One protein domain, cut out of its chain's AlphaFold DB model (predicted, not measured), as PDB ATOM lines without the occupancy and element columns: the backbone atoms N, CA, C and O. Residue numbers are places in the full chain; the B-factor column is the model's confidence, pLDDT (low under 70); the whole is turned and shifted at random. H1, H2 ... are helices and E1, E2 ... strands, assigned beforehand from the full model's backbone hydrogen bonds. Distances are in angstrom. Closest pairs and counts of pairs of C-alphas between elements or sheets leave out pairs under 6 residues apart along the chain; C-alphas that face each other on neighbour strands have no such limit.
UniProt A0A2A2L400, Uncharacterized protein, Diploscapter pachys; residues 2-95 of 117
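What this domain is: This is residues 2 to 95 of the 117 residues of an uncharacterized protein of Diploscapter pachys (UniProt A0A2A2L400). A long, twisted ribbon of two antiparallel strands, E1 and E3, makes the long axis; at one end short E2 widens it, and H1, with residues 2 to 8, and H3 pack there. The printed part has 94 residues, in order H1, H2, E1, E2, H3, E3; the sheet E2 E1 E3 is antiparallel, the class mixed. It is loose, radius of gyration of the C-alphas 17.1 A, spans 53 by 30 by 17 A.

Where its parts are: H1, residues 2 to 14, begins at C-alpha 2 (275.949, 369.433, 252.542) and measures 17.9 A. H2 is residues 16 to 20. E1, residues 38 to 55, measures 46.4 A and bends by 59 degrees at residue 43. E2 is residues 59 to 64, H3 67 to 75. E3, residues 81 to 94, measures 41.8 A, ending at C-alpha 94 (290.842, 328.896, 238.193).

How they stand to each other: Across the neighbour strands E1 and E3, N 46 and O 87 are within hydrogen-bond range, 2.9 A; across the hairpin E1 and E2, N 53 and O 61 are within hydrogen-bond range, 3.1 A. H1 is on the sheet, over E1, height 8.3 A, closest C-alphas Ala 4 and Glu 54, 7.3 A: two layers, helix on one face. H1 and H2 touch only at the corner, closest C-alphas Leu 12 and Arg 19, 5.3 A. H3 is on the sheet, height 10.4 A; E2, H3, E3 form a split strand-helix-strand unit, E1 between its strands, crossover right-handed. Every O i to N i+4 pair is within range in H1, H2 and H3.

The domain as a whole: The C-alphas of Pro 56 and Asp 95, the farthest apart, are 54.3 A apart. The printed part has no cut; the link H2 to E1 is long. Confidence is low at residues 52 to 81, among others.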
ATOM      1  N   ARG A   2     276.876 370.091 253.510       63.91
ATOM      2  CA  ARG A   2     275.949 369.433 252.542       63.91
ATOM      3  C   ARG A   2     276.364 369.529 251.063       63.91
ATOM      4  O   ARG A   2     276.247 368.548 250.341       63.91
ATOM      5  N   MET A   3     276.869 370.682 250.617       64.88
ATOM      6  CA  MET A   3     277.309 370.868 249.223       64.88
ATOM      7  C   MET A   3     278.530 370.018 248.866       64.88
ATOM      8  O   MET A   3     278.603 369.481 247.766       64.88
ATOM      9  N   ALA A   4     279.483 369.868 249.787       62.09
ATOM     10  CA  ALA A   4     280.682 369.078 249.547       62.09
ATOM     11  C   ALA A   4     280.394 367.569 249.525       62.09
ATOM     12  O   ALA A   4     280.903 366.866 248.654       62.09
ATOM     13  N   GLU A   5     279.522 367.093 250.419       63.22
ATOM     14  CA  GLU A   5     279.019 365.713 250.412       63.22
ATOM     15  C   GLU A   5     278.254 365.402 249.120       63.22
ATOM     16  O   GLU A   5     278.513 364.385 248.480       63.22
ATOM     17  N   GLN A   6     277.366 366.302 248.687       70.06
ATOM     18  CA  GLN A   6     276.656 366.164 247.413       70.06
ATOM     19  C   GLN A   6     277.627 366.137 246.232       70.06
ATOM     20  O   GLN A   6     277.543 365.249 245.396       70.06
ATOM     21  N   LYS A   7     278.603 367.050 246.193       71.38
ATOM     22  CA  LYS A   7     279.608 367.121 245.124       71.38
ATOM     23  C   LYS A   7     280.475 365.860 245.047       71.38
ATOM     24  O   LYS A   7     280.869 365.449 243.959       71.38
ATOM     25  N   LEU A   8     280.775 365.241 246.186       68.50
ATOM     26  CA  LEU A   8     281.454 363.950 246.249       68.50
ATOM     27  C   LEU A   8     280.562 362.813 245.735       68.50
ATOM     28  O   LEU A   8     281.026 362.014 244.932       68.50
ATOM     29  N   GLN A   9     279.302 362.739 246.174       71.00
ATOM     30  CA  GLN A   9     278.360 361.724 245.687       71.00
ATOM     31  C   GLN A   9     278.165 361.825 244.173       71.00
ATOM     32  O   GLN A   9     278.169 360.805 243.488       71.00
ATOM     33  N   THR A  10     278.064 363.049 243.649       75.38
ATOM     34  CA  THR A  10     278.049 363.325 242.211       75.38
ATOM     35  C   THR A  10     279.322 362.812 241.546       75.38
ATOM     36  O   THR A  10     279.221 362.064 240.588       75.38
ATOM     37  N   ARG A  11     280.520 363.102 242.077       71.62
ATOM     38  CA  ARG A  11     281.771 362.562 241.507       71.62
ATOM     39  C   ARG A  11     281.836 361.036 241.534       71.62
ATOM     40  O   ARG A  11     282.146 360.434 240.522       71.62
ATOM     41  N   LEU A  12     281.471 360.383 242.635       70.06
ATOM     42  CA  LEU A  12     281.442 358.914 242.705       70.06
ATOM     43  C   LEU A  12     280.483 358.279 241.685       70.06
ATOM     44  O   LEU A  12     280.689 357.137 241.273       70.06
ATOM     45  N   LYS A  13     279.419 358.995 241.312       70.69
ATOM     46  CA  LYS A  13     278.421 358.527 240.352       70.69
ATOM     47  C   LYS A  13     278.805 358.839 238.904       70.69
ATOM     48  O   LYS A  13     278.639 357.975 238.048       70.69
ATOM     49  N   ASP A  14     279.282 360.053 238.658       76.62
ATOM     50  CA  ASP A  14     279.360 360.655 237.325       76.62
ATOM     51  C   ASP A  14     280.801 360.754 236.791       76.62
ATOM     52  O   ASP A  14     280.981 361.026 235.609       76.62
ATOM     53  N   ASP A  15     281.818 360.529 237.633       71.94
ATOM     54  CA  ASP A  15     283.237 360.531 237.263       71.94
ATOM     55  C   ASP A  15     283.802 359.090 237.314       71.94
ATOM     56  O   ASP A  15     284.080 358.558 238.400       71.94
ATOM     57  N   PRO A  16     283.950 358.422 236.152       65.94
ATOM     58  CA  PRO A  16     284.469 357.059 236.064       65.94
ATOM     59  C   PRO A  16     285.914 356.935 236.547       65.94
ATOM     60  O   PRO A  16     286.279 355.894 237.092       65.94
ATOM     61  N   ASP A  17     286.726 357.981 236.392       66.62
ATOM     62  CA  ASP A  17     288.126 357.987 236.820       66.62
ATOM     63  C   ASP A  17     288.199 358.079 238.347       66.62
ATOM     64  O   ASP A  17     288.932 357.334 239.000       66.62
ATOM     65  N   TYR A  18     287.338 358.907 238.947       64.69
ATOM     66  CA  TYR A  18     287.206 358.982 240.401       64.69
ATOM     67  C   TYR A  18     286.658 357.682 241.006       64.69
ATOM     68  O   TYR A  18     287.105 357.254 242.068       64.69
ATOM     69  N   ARG A  19     285.705 357.024 240.336       63.16
ATOM     70  CA  ARG A  19     285.155 355.730 240.769       63.16
ATOM     71  C   ARG A  19     286.160 354.587 240.600       63.16
ATOM     72  O   ARG A  19     286.296 353.777 241.517       63.16
ATOM     73  N   SER A  20     286.868 354.529 239.472       61.03
ATOM     74  CA  SER A  20     287.845 353.475 239.162       61.03
ATOM     75  C   SER A  20     289.066 353.496 240.079       61.03
ATOM     76  O   SER A  20     289.636 352.441 240.344       61.03
ATOM     77  N   GLY A  21     289.404 354.651 240.666       66.88
ATOM     78  CA  GLY A  21     290.418 354.736 241.721       66.88
ATOM     79  C   GLY A  21     290.095 353.907 242.975       66.88
ATOM     80  O   GLY A  21     291.010 353.506 243.691       66.88
ATOM     81  N   PHE A  22     288.815 353.609 243.233       67.19
ATOM     82  CA  PHE A  22     288.369 352.895 244.441       67.19
ATOM     83  C   PHE A  22     287.606 351.596 244.160       67.19
ATOM     84  O   PHE A  22     287.456 350.765 245.057       67.19
ATOM     85  N   PHE A  23     287.095 351.419 242.942       76.38
ATOM     86  CA  PHE A  23     286.291 350.270 242.555       76.38
ATOM     87  C   PHE A  23     286.503 349.940 241.080       76.38
ATOM     88  O   PHE A  23     286.144 350.723 240.202       76.38
ATOM     89  N   VAL A  24     287.042 348.754 240.813       83.19
ATOM     90  CA  VAL A  24     287.362 348.296 239.460       83.19
ATOM     91  C   VAL A  24     286.565 347.034 239.166       83.19
ATOM     92  O   VAL A  24     286.667 346.045 239.892       83.19
ATOM     93  N   ASP A  25     285.771 347.077 238.099       88.62
ATOM     94  CA  ASP A  25     285.094 345.894 237.578       88.62
ATOM     95  C   ASP A  25     286.107 344.937 236.950       88.62
ATOM     96  O   ASP A  25     287.119 345.349 236.379       88.62
ATOM     97  N   ASN A  26     285.826 343.636 237.011       91.19
ATOM     98  CA  ASN A  26     286.630 342.673 236.275       91.19
ATOM     99  C   ASN A  26     286.400 342.899 234.768       91.19
ATOM    100  O   ASN A  26     285.272 342.690 234.309       91.19
ATOM    101  N   PRO A  27     287.432 343.251 233.978       89.38
ATOM    102  CA  PRO A  27     287.266 343.602 232.567       89.38
ATOM    103  C   PRO A  27     286.714 342.453 231.715       89.38
ATOM    104  O   PRO A  27     286.121 342.703 230.671       89.38
ATOM    105  N   ILE A  28     286.865 341.202 232.162       91.94
ATOM    106  CA  ILE A  28     286.318 340.027 231.474       91.94
ATOM    107  C   ILE A  28     284.794 339.938 231.643       91.94
ATOM    108  O   ILE A  28     284.095 339.538 230.717       91.94
ATOM    109  N   THR A  29     284.266 340.287 232.822       91.56
ATOM    110  CA  THR A  29     282.831 340.124 233.128       91.56
ATOM    111  C   THR A  29     282.045 341.433 233.097       91.56
ATOM    112  O   THR A  29     280.818 341.396 233.074       91.56
ATOM    113  N   GLY A  30     282.727 342.581 233.102       89.88
ATOM    114  CA  GLY A  30     282.109 343.907 233.175       89.88
ATOM    115  C   GLY A  30     281.452 344.220 234.523       89.88
ATOM    116  O   GLY A  30     280.655 345.147 234.606       89.88
ATOM    117  N   GLN A  31     281.737 343.432 235.561       90.69
ATOM    118  CA  GLN A  31     281.150 343.557 236.897       90.69
ATOM    119  C   GLN A  31     282.152 343.040 237.960       90.69
ATOM    120  O   GLN A  31     283.157 342.417 237.594       90.69
ATOM    121  N   PRO A  32     281.928 343.223 239.276       89.75
ATOM    122  CA  PRO A  32     282.880 342.818 240.319       89.75
ATOM    123  C   PRO A  32     282.781 341.313 240.635       89.75
ATOM    124  O   PRO A  32     282.611 340.908 241.785       89.75
ATOM    125  N   SER A  33     282.833 340.463 239.609       91.62
ATOM    126  CA  SER A  33     282.719 339.009 239.740       91.62
ATOM    127  C   SER A  33     283.757 338.278 238.901       91.62
ATOM    128  O   SER A  33     284.243 338.788 237.888       91.62
ATOM    129  N   CYS A  34     284.071 337.050 239.296       92.81
ATOM    130  CA  CYS A  34     284.888 336.164 238.482       92.81
ATOM    131  C   CYS A  34     284.078 335.509 237.354       92.81
ATOM    132  O   CYS A  34     282.863 335.341 237.495       92.81
ATOM    133  N   PRO A  35     284.729 335.117 236.242       92.75
ATOM    134  CA  PRO A  35     284.081 334.308 235.218       92.75
ATOM    135  C   PRO A  35     283.611 332.965 235.795       92.75
ATOM    136  O   PRO A  35     284.113 332.493 236.818       92.75
ATOM    137  N   ILE A  36     282.666 332.315 235.120       88.62
ATOM    138  CA  ILE A  36     282.162 331.001 235.540       88.62
ATOM    139  C   ILE A  36     283.321 329.988 235.580       88.62
ATOM    140  O   ILE A  36     284.107 329.888 234.641       88.62
ATOM    141  N   GLY A  37     283.426 329.224 236.673       88.69
ATOM    142  CA  GLY A  37     284.512 328.255 236.885       88.69
ATOM    143  C   GLY A  37     285.800 328.851 237.469       88.69
ATOM    144  O   GLY A  37     286.818 328.158 237.550       88.69
ATOM    145  N   PHE A  38     285.764 330.118 237.887       92.75
ATOM    146  CA  PHE A  38     286.825 330.765 238.648       92.75
ATOM    147  C   PHE A  38     286.322 331.133 240.046       92.75
ATOM    148  O   PHE A  38     285.209 331.626 240.226       92.75
ATOM    149  N   GLU A  39     287.172 330.910 241.035       92.94
ATOM    150  CA  GLU A  39     286.975 331.292 242.426       92.94
ATOM    151  C   GLU A  39     287.528 332.703 242.663       92.94
ATOM    152  O   GLU A  39     288.607 333.045 242.174       92.94
ATOM    153  N   SER A  40     286.807 333.516 243.440       94.19
ATOM    154  CA  SER A  40     287.306 334.812 243.910       94.19
ATOM    155  C   SER A  40     288.166 334.624 245.157       94.19
ATOM    156  O   SER A  40     287.688 334.138 246.180       94.19
ATOM    157  N   VAL A  41     289.430 335.034 245.081       95.25
ATOM    158  CA  VAL A  41     290.399 334.949 246.177       95.25
ATOM    159  C   VAL A  41     290.722 336.355 246.664       95.25
ATOM    160  O   VAL A  41     291.223 337.175 245.897       95.25
ATOM    161  N   LEU A  42     290.467 336.639 247.941       93.62
ATOM    162  CA  LEU A  42     290.877 337.898 248.565       93.62
ATOM    163  C   LEU A  42     292.406 337.931 248.703       93.62
ATOM    164  O   LEU A  42     292.984 337.086 249.382       93.62
ATOM    165  N   LEU A  43     293.051 338.917 248.082       91.44
ATOM    166  CA  LEU A  43     294.493 339.136 248.208       91.44
ATOM    167  C   LEU A  43     294.824 340.087 249.357       91.44
ATOM    168  O   LEU A  43     295.784 339.873 250.091       91.44
ATOM    169  N   PHE A  44     294.043 341.157 249.488       88.00
ATOM    170  CA  PHE A  44     294.297 342.225 250.447       88.00
ATOM    171  C   PHE A  44     293.006 342.964 250.774       88.00
ATOM    172  O   PHE A  44     292.196 343.207 249.885       88.00
ATOM    173  N   ALA A  45     292.834 343.355 252.032       88.12
ATOM    174  CA  ALA A  45     291.756 344.231 252.467       88.12
ATOM    175  C   ALA A  45     292.333 345.338 253.345       88.12
ATOM    176  O   ALA A  45     293.213 345.079 254.168       88.12
ATOM    177  N   ASN A  46     291.836 346.559 253.176       80.88
ATOM    178  CA  ASN A  46     292.297 347.705 253.942       80.88
ATOM    179  C   ASN A  46     291.183 348.716 254.168       80.88
ATOM    180  O   ASN A  46     290.267 348.865 253.357       80.88
ATOM    181  N   ASN A  47     291.314 349.429 255.280       81.81
ATOM    182  CA  ASN A  47     290.389 350.463 255.698       81.81
ATOM    183  C   ASN A  47     291.137 351.795 255.640       81.81
ATOM    184  O   ASN A  47     291.994 352.067 256.482       81.81
ATOM    185  N   ILE A  48     290.820 352.625 254.652       73.50
ATOM    186  CA  ILE A  48     291.397 353.962 254.516       73.50
ATOM    187  C   ILE A  48     290.368 354.981 254.978       73.50
ATOM    188  O   ILE A  48     289.179 354.890 254.680       73.50
ATOM    189  N   THR A  49     290.834 355.971 255.732       72.88
ATOM    190  CA  THR A  49     290.040 357.161 256.020       72.88
ATOM    191  C   THR A  49     290.677 358.346 255.333       72.88
ATOM    192  O   THR A  49     291.818 358.693 255.631       72.88
ATOM    193  N   ILE A  50     289.908 358.970 254.455       70.62
ATOM    194  CA  ILE A  50     290.317 360.148 253.713       70.62
ATOM    195  C   ILE A  50     289.675 361.380 254.344       70.62
ATOM    196  O   ILE A  50     288.470 361.398 254.631       70.62
ATOM    197  N   TYR A  51     290.480 362.419 254.551       70.00
ATOM    198  CA  TYR A  51     290.054 363.665 255.174       70.00
ATOM    199  C   TYR A  51     289.930 364.748 254.119       70.00
ATOM    200  O   TYR A  51     290.862 364.986 253.352       70.00
ATOM    201  N   PHE A  52     288.782 365.424 254.111       67.44
ATOM    202  CA  PHE A  52     288.521 366.500 253.171       67.44
ATOM    203  C   PHE A  52     288.395 367.833 253.884       67.44
ATOM    204  O   PHE A  52     287.696 367.972 254.898       67.44
ATOM    205  N   LYS A  53     289.032 368.834 253.283       69.69
ATOM    206  CA  LYS A  53     288.921 370.230 253.681       69.69
ATOM    207  C   LYS A  53     288.335 371.047 252.535       69.69
ATOM    208  O   LYS A  53     288.844 371.053 251.417       69.69
ATOM    209  N   GLU A  54     287.250 371.749 252.828       61.72
ATOM    210  CA  GLU A  54     286.594 372.671 251.906       61.72
ATOM    211  C   GLU A  54     287.410 373.976 251.867       61.72
ATOM    212  O   GLU A  54     287.504 374.685 252.872       61.72
ATOM    213  N   LYS A  55     288.053 374.291 250.730       58.62
ATOM    214  CA  LYS A  55     288.711 375.591 250.528       58.62
ATOM    215  C   LYS A  55     287.765 376.539 249.781       58.62
ATOM    216  O   LYS A  55     287.229 376.154 248.741       58.62
ATOM    217  N   PRO A  56     287.598 377.795 250.240       48.22
ATOM    218  CA  PRO A  56     286.549 378.691 249.750       48.22
ATOM    219  C   PRO A  56     286.676 379.121 248.275       48.22
ATOM    220  O   PRO A  56     285.737 379.707 247.753       48.22
ATOM    221  N   TRP A  57     287.797 378.833 247.595       49.00
ATOM    222  CA  TRP A  57     288.045 379.278 246.212       49.00
ATOM    223  C   TRP A  57     288.614 378.199 245.267       49.00
ATOM    224  O   TRP A  57     288.649 378.427 244.065       49.00
ATOM    225  N   PHE A  58     289.036 377.024 245.765       47.66
ATOM    226  CA  PHE A  58     289.832 376.061 244.972       47.66
ATOM    227  C   PHE A  58     289.368 374.593 245.028       47.66
ATOM    228  O   PHE A  58     290.046 373.711 244.516       47.66
ATOM    229  N   GLY A  59     288.179 374.308 245.563       54.25
ATOM    230  CA  GLY A  59     287.636 372.945 245.583       54.25
ATOM    231  C   GLY A  59     287.999 372.155 246.843       54.25
ATOM    232  O   GLY A  59     288.156 372.731 247.920       54.25
ATOM    233  N   LEU A  60     288.008 370.825 246.720       52.31
ATOM    234  CA  LEU A  60     288.222 369.891 247.828       52.31
ATOM    235  C   LEU A  60     289.661 369.383 247.796       52.31
ATOM    236  O   LEU A  60     290.005 368.650 246.872       52.31
ATOM    237  N   ASP A  61     290.441 369.729 248.819       54.50
ATOM    238  CA  ASP A  61     291.743 369.106 249.059       54.50
ATOM    239  C   ASP A  61     291.561 367.863 249.933       54.50
ATOM    240  O   ASP A  61     290.757 367.850 250.875       54.50
ATOM    241  N   HIS A  62     292.314 366.828 249.583       55.50
ATOM    242  CA  HIS A  62     292.339 365.515 250.209       55.50
ATOM    243  C   HIS A  62     293.721 365.300 250.827       55.50
ATOM    244  O   HIS A  62     294.727 365.468 250.137       55.50
ATOM    245  N   GLU A  63     293.775 364.856 252.079       57.19
ATOM    246  CA  GLU A  63     294.990 364.276 252.660       57.19
ATOM    247  C   GLU A  63     294.743 362.814 253.042       57.19
ATOM    248  O   GLU A  63     293.774 362.494 253.744       57.19
ATOM    249  N   ASP A  64     295.652 361.939 252.600       55.25
ATOM    250  CA  ASP A  64     295.718 360.553 253.059       55.25
ATOM    251  C   ASP A  64     296.244 360.527 254.495       55.25
ATOM    252  O   ASP A  64     297.359 360.955 254.808       55.25
ATOM    253  N   GLY A  65     295.395 360.079 255.415       53.09
ATOM    254  CA  GLY A  65     295.637 360.256 256.837       53.09
ATOM    255  C   GLY A  65     296.584 359.217 257.432       53.09
ATOM    256  O   GLY A  65     296.174 358.098 257.730       53.09
ATOM    257  N   ASN A  66     297.809 359.625 257.768       56.97
ATOM    258  CA  ASN A  66     298.565 359.008 258.862       56.97
ATOM    259  C   ASN A  66     297.912 359.399 260.209       56.97
ATOM    260  O   ASN A  66     297.500 360.547 260.382       56.97
ATOM    261  N   VAL A  67     297.839 358.488 261.189       55.72
ATOM    262  CA  VAL A  67     297.167 358.676 262.502       55.72
ATOM    263  C   VAL A  67     297.577 359.980 263.206       55.72
ATOM    264  O   VAL A  67     296.764 360.619 263.878       55.72
ATOM    265  N   THR A  68     298.821 360.418 263.013       56.25
ATOM    266  CA  THR A  68     299.336 361.683 263.551       56.25
ATOM    267  C   THR A  68     298.752 362.911 262.844       56.25
ATOM    268  O   THR A  68     298.285 363.826 263.520       56.25
ATOM    269  N   ALA A  69     298.695 362.919 261.507       59.00
ATOM    270  CA  ALA A  69     298.074 364.000 260.731       59.00
ATOM    271  C   ALA A  69     296.571 364.112 261.043       59.00
ATOM    272  O   ALA A  69     296.038 365.204 261.230       59.00
ATOM    273  N   ILE A  70     295.917 362.965 261.246       59.25
ATOM    274  CA  ILE A  70     294.512 362.856 261.657       59.25
ATOM    275  C   ILE A  70     294.247 363.561 262.991       59.25
ATOM    276  O   ILE A  70     293.247 364.267 263.142       59.25
ATOM    277  N   ARG A  71     295.118 363.354 263.988       57.84
ATOM    278  CA  ARG A  71     294.978 363.999 265.300       57.84
ATOM    279  C   ARG A  71     295.119 365.514 265.200       57.84
ATOM    280  O   ARG A  71     294.332 366.214 265.830       57.84
ATOM    281  N   ILE A  72     296.062 365.994 264.394       62.59
ATOM    282  CA  ILE A  72     296.321 367.427 264.201       62.59
ATOM    283  C   ILE A  72     295.133 368.093 263.494       62.59
ATOM    284  O   ILE A  72     294.535 369.013 264.044       62.59
ATOM    285  N   LEU A  73     294.693 367.557 262.350       64.62
ATOM    286  CA  LEU A  73     293.562 368.109 261.590       64.62
ATOM    287  C   LEU A  73     292.267 368.188 262.417       64.62
ATOM    288  O   LEU A  73     291.494 369.142 262.291       64.62
ATOM    289  N   ASN A  74     292.032 367.193 263.277       62.00
ATOM    290  CA  ASN A  74     290.881 367.178 264.178       62.00
ATOM    291  C   ASN A  74     291.016 368.156 265.347       62.00
ATOM    292  O   ASN A  74     290.027 368.800 265.696       62.00
ATOM    293  N   ALA A  75     292.204 368.265 265.947       65.94
ATOM    294  CA  ALA A  75     292.470 369.228 267.013       65.94
ATOM    295  C   ALA A  75     292.275 370.670 266.518       65.94
ATOM    296  O   ALA A  75     291.643 371.475 267.201       65.94
ATOM    297  N   ASP A  76     292.691 370.946 265.283       68.94
ATOM    298  CA  ASP A  76     292.591 372.263 264.649       68.94
ATOM    299  C   ASP A  76     291.178 372.596 264.127       68.94
ATOM    300  O   ASP A  76     290.973 373.654 263.533       68.94
ATOM    301  N   ARG A  77     290.189 371.699 264.306       66.94
ATOM    302  CA  ARG A  77     288.830 371.795 263.722       66.94
ATOM    303  C   ARG A  77     288.843 372.078 262.214       66.94
ATOM    304  O   ARG A  77     287.957 372.745 261.683       66.94
ATOM    305  N   ASN A  78     289.853 371.560 261.521       68.38
ATOM    306  CA  ASN A  78     290.173 371.938 260.146       68.38
ATOM    307  C   ASN A  78     289.612 370.962 259.096       68.38
ATOM    308  O   ASN A  78     289.914 371.082 257.911       68.38
ATOM    309  N   VAL A  79     288.822 369.980 259.535       66.50
ATOM    310  CA  VAL A  79     288.215 368.936 258.699       66.50
ATOM    311  C   VAL A  79     286.768 369.302 258.404       66.50
ATOM    312  O   VAL A  79     285.983 369.525 259.325       66.50
ATOM    313  N   SER A  80     286.398 369.322 257.125       68.56
ATOM    314  CA  SER A  80     285.022 369.592 256.705       68.56
ATOM    315  C   SER A  80     284.161 368.331 256.731       68.56
ATOM    316  O   SER A  80     283.021 368.387 257.181       68.56
ATOM    317  N   PHE A  81     284.694 367.201 256.264       66.94
ATOM    318  CA  PHE A  81     284.070 365.877 256.357       66.94
ATOM    319  C   PHE A  81     285.126 364.780 256.145       66.94
ATOM    320  O   PHE A  81     286.265 365.052 255.755       66.94
ATOM    321  N   ARG A  82     284.754 363.533 256.440       70.56
ATOM    322  CA  ARG A  82     285.617 362.351 256.320       70.56
ATOM    323  C   ARG A  82     284.920 361.302 255.475       70.56
ATOM    324  O   ARG A  82     283.700 361.169 255.569       70.56
ATOM    325  N   ILE A  83     285.689 360.535 254.715       70.75
ATOM    326  CA  ILE A  83     285.183 359.344 254.040       70.75
ATOM    327  C   ILE A  83     285.951 358.137 254.547       70.75
ATOM    328  O   ILE A  83     287.180 358.135 254.572       70.75
ATOM    329  N   HIS A  84     285.208 357.113 254.943       72.44
ATOM    330  CA  HIS A  84     285.756 355.818 255.298       72.44
ATOM    331  C   HIS A  84     285.544 354.868 254.124       72.44
ATOM    332  O   HIS A  84     284.406 354.618 253.725       72.44
ATOM    333  N   TYR A  85     286.640 354.354 253.581       71.88
ATOM    334  CA  TYR A  85     286.647 353.355 252.528       71.88
ATOM    335  C   TYR A  85     287.156 352.044 253.101       71.88
ATOM    336  O   TYR A  85     288.279 351.973 253.592       71.88
ATOM    337  N   ASN A  86     286.346 351.001 252.976       79.38
ATOM    338  CA  ASN A  86     286.811 349.635 253.155       79.38
ATOM    339  C   ASN A  86     286.907 349.038 251.756       79.38
ATOM    340  O   ASN A  86     285.880 348.875 251.097       79.38
ATOM    341  N   TYR A  87     288.120 348.758 251.291       80.19
ATOM    342  CA  TYR A  87     288.325 348.149 249.981       80.19
ATOM    343  C   TYR A  87     289.040 346.812 250.114       80.19
ATOM    344  O   TYR A  87     289.836 346.583 251.027       80.19
ATOM    345  N   GLY A  88     288.717 345.918 249.186       87.38
ATOM    346  CA  GLY A  88     289.342 344.614 249.047       87.38
ATOM    347  C   GLY A  88     289.803 344.415 247.613       87.38
ATOM    348  O   GLY A  88     289.073 344.731 246.676       87.38
ATOM    349  N   VAL A  89     291.011 343.890 247.451       89.00
ATOM    350  CA  VAL A  89     291.570 343.477 246.165       89.00
ATOM    351  C   VAL A  89     291.406 341.972 246.049       89.00
ATOM    352  O   VAL A  89     291.864 341.222 246.914       89.00
ATOM    353  N   TYR A  90     290.763 341.534 244.971       92.75
ATOM    354  CA  TYR A  90     290.460 340.132 244.711       92.75
ATOM    355  C   TYR A  90     291.123 339.660 243.419       92.75
ATOM    356  O   TYR A  90     291.339 340.443 242.495       92.75
ATOM    357  N   TRP A  91     291.416 338.366 243.348       93.31
ATOM    358  CA  TRP A  91     291.944 337.700 242.166       93.31
ATOM    359  C   TRP A  91     291.086 336.499 241.787       93.31
ATOM    360  O   TRP A  91     290.698 335.713 242.647       93.31
ATOM    361  N   CYS A  92     290.838 336.322 240.491       94.38
ATOM    362  CA  CYS A  92     290.096 335.173 239.990       94.38
ATOM    363  C   CYS A  92     291.040 333.999 239.743       94.38
ATOM    364  O   CYS A  92     291.833 333.987 238.799       94.38
ATOM    365  N   LYS A  93     290.956 332.992 240.608       92.62
ATOM    366  CA  LYS A  93     291.739 331.766 240.514       92.62
ATOM    367  C   LYS A  93     290.908 330.674 239.859       92.62
ATOM    368  O   LYS A  93     289.795 330.380 240.270       92.62
ATOM    369  N   ARG A  94     291.481 330.027 238.853       88.69
ATOM    370  CA  ARG A  94     290.842 328.896 238.193       88.69
ATOM    371  C   ARG A  94     290.974 327.604 238.998       88.69
ATOM    372  O   ARG A  94     292.077 327.268 239.436       88.69
ATOM    373  N   ASP A  95     289.890 326.838 239.077       82.38
ATOM    374  CA  ASP A  95     289.955 325.435 239.485       82.38
ATOM    375  C   ASP A  95     290.506 324.576 238.333       82.38
ATOM    376  O   ASP A  95     289.980 324.557 237.216       82.38
TER     377      ASP A  95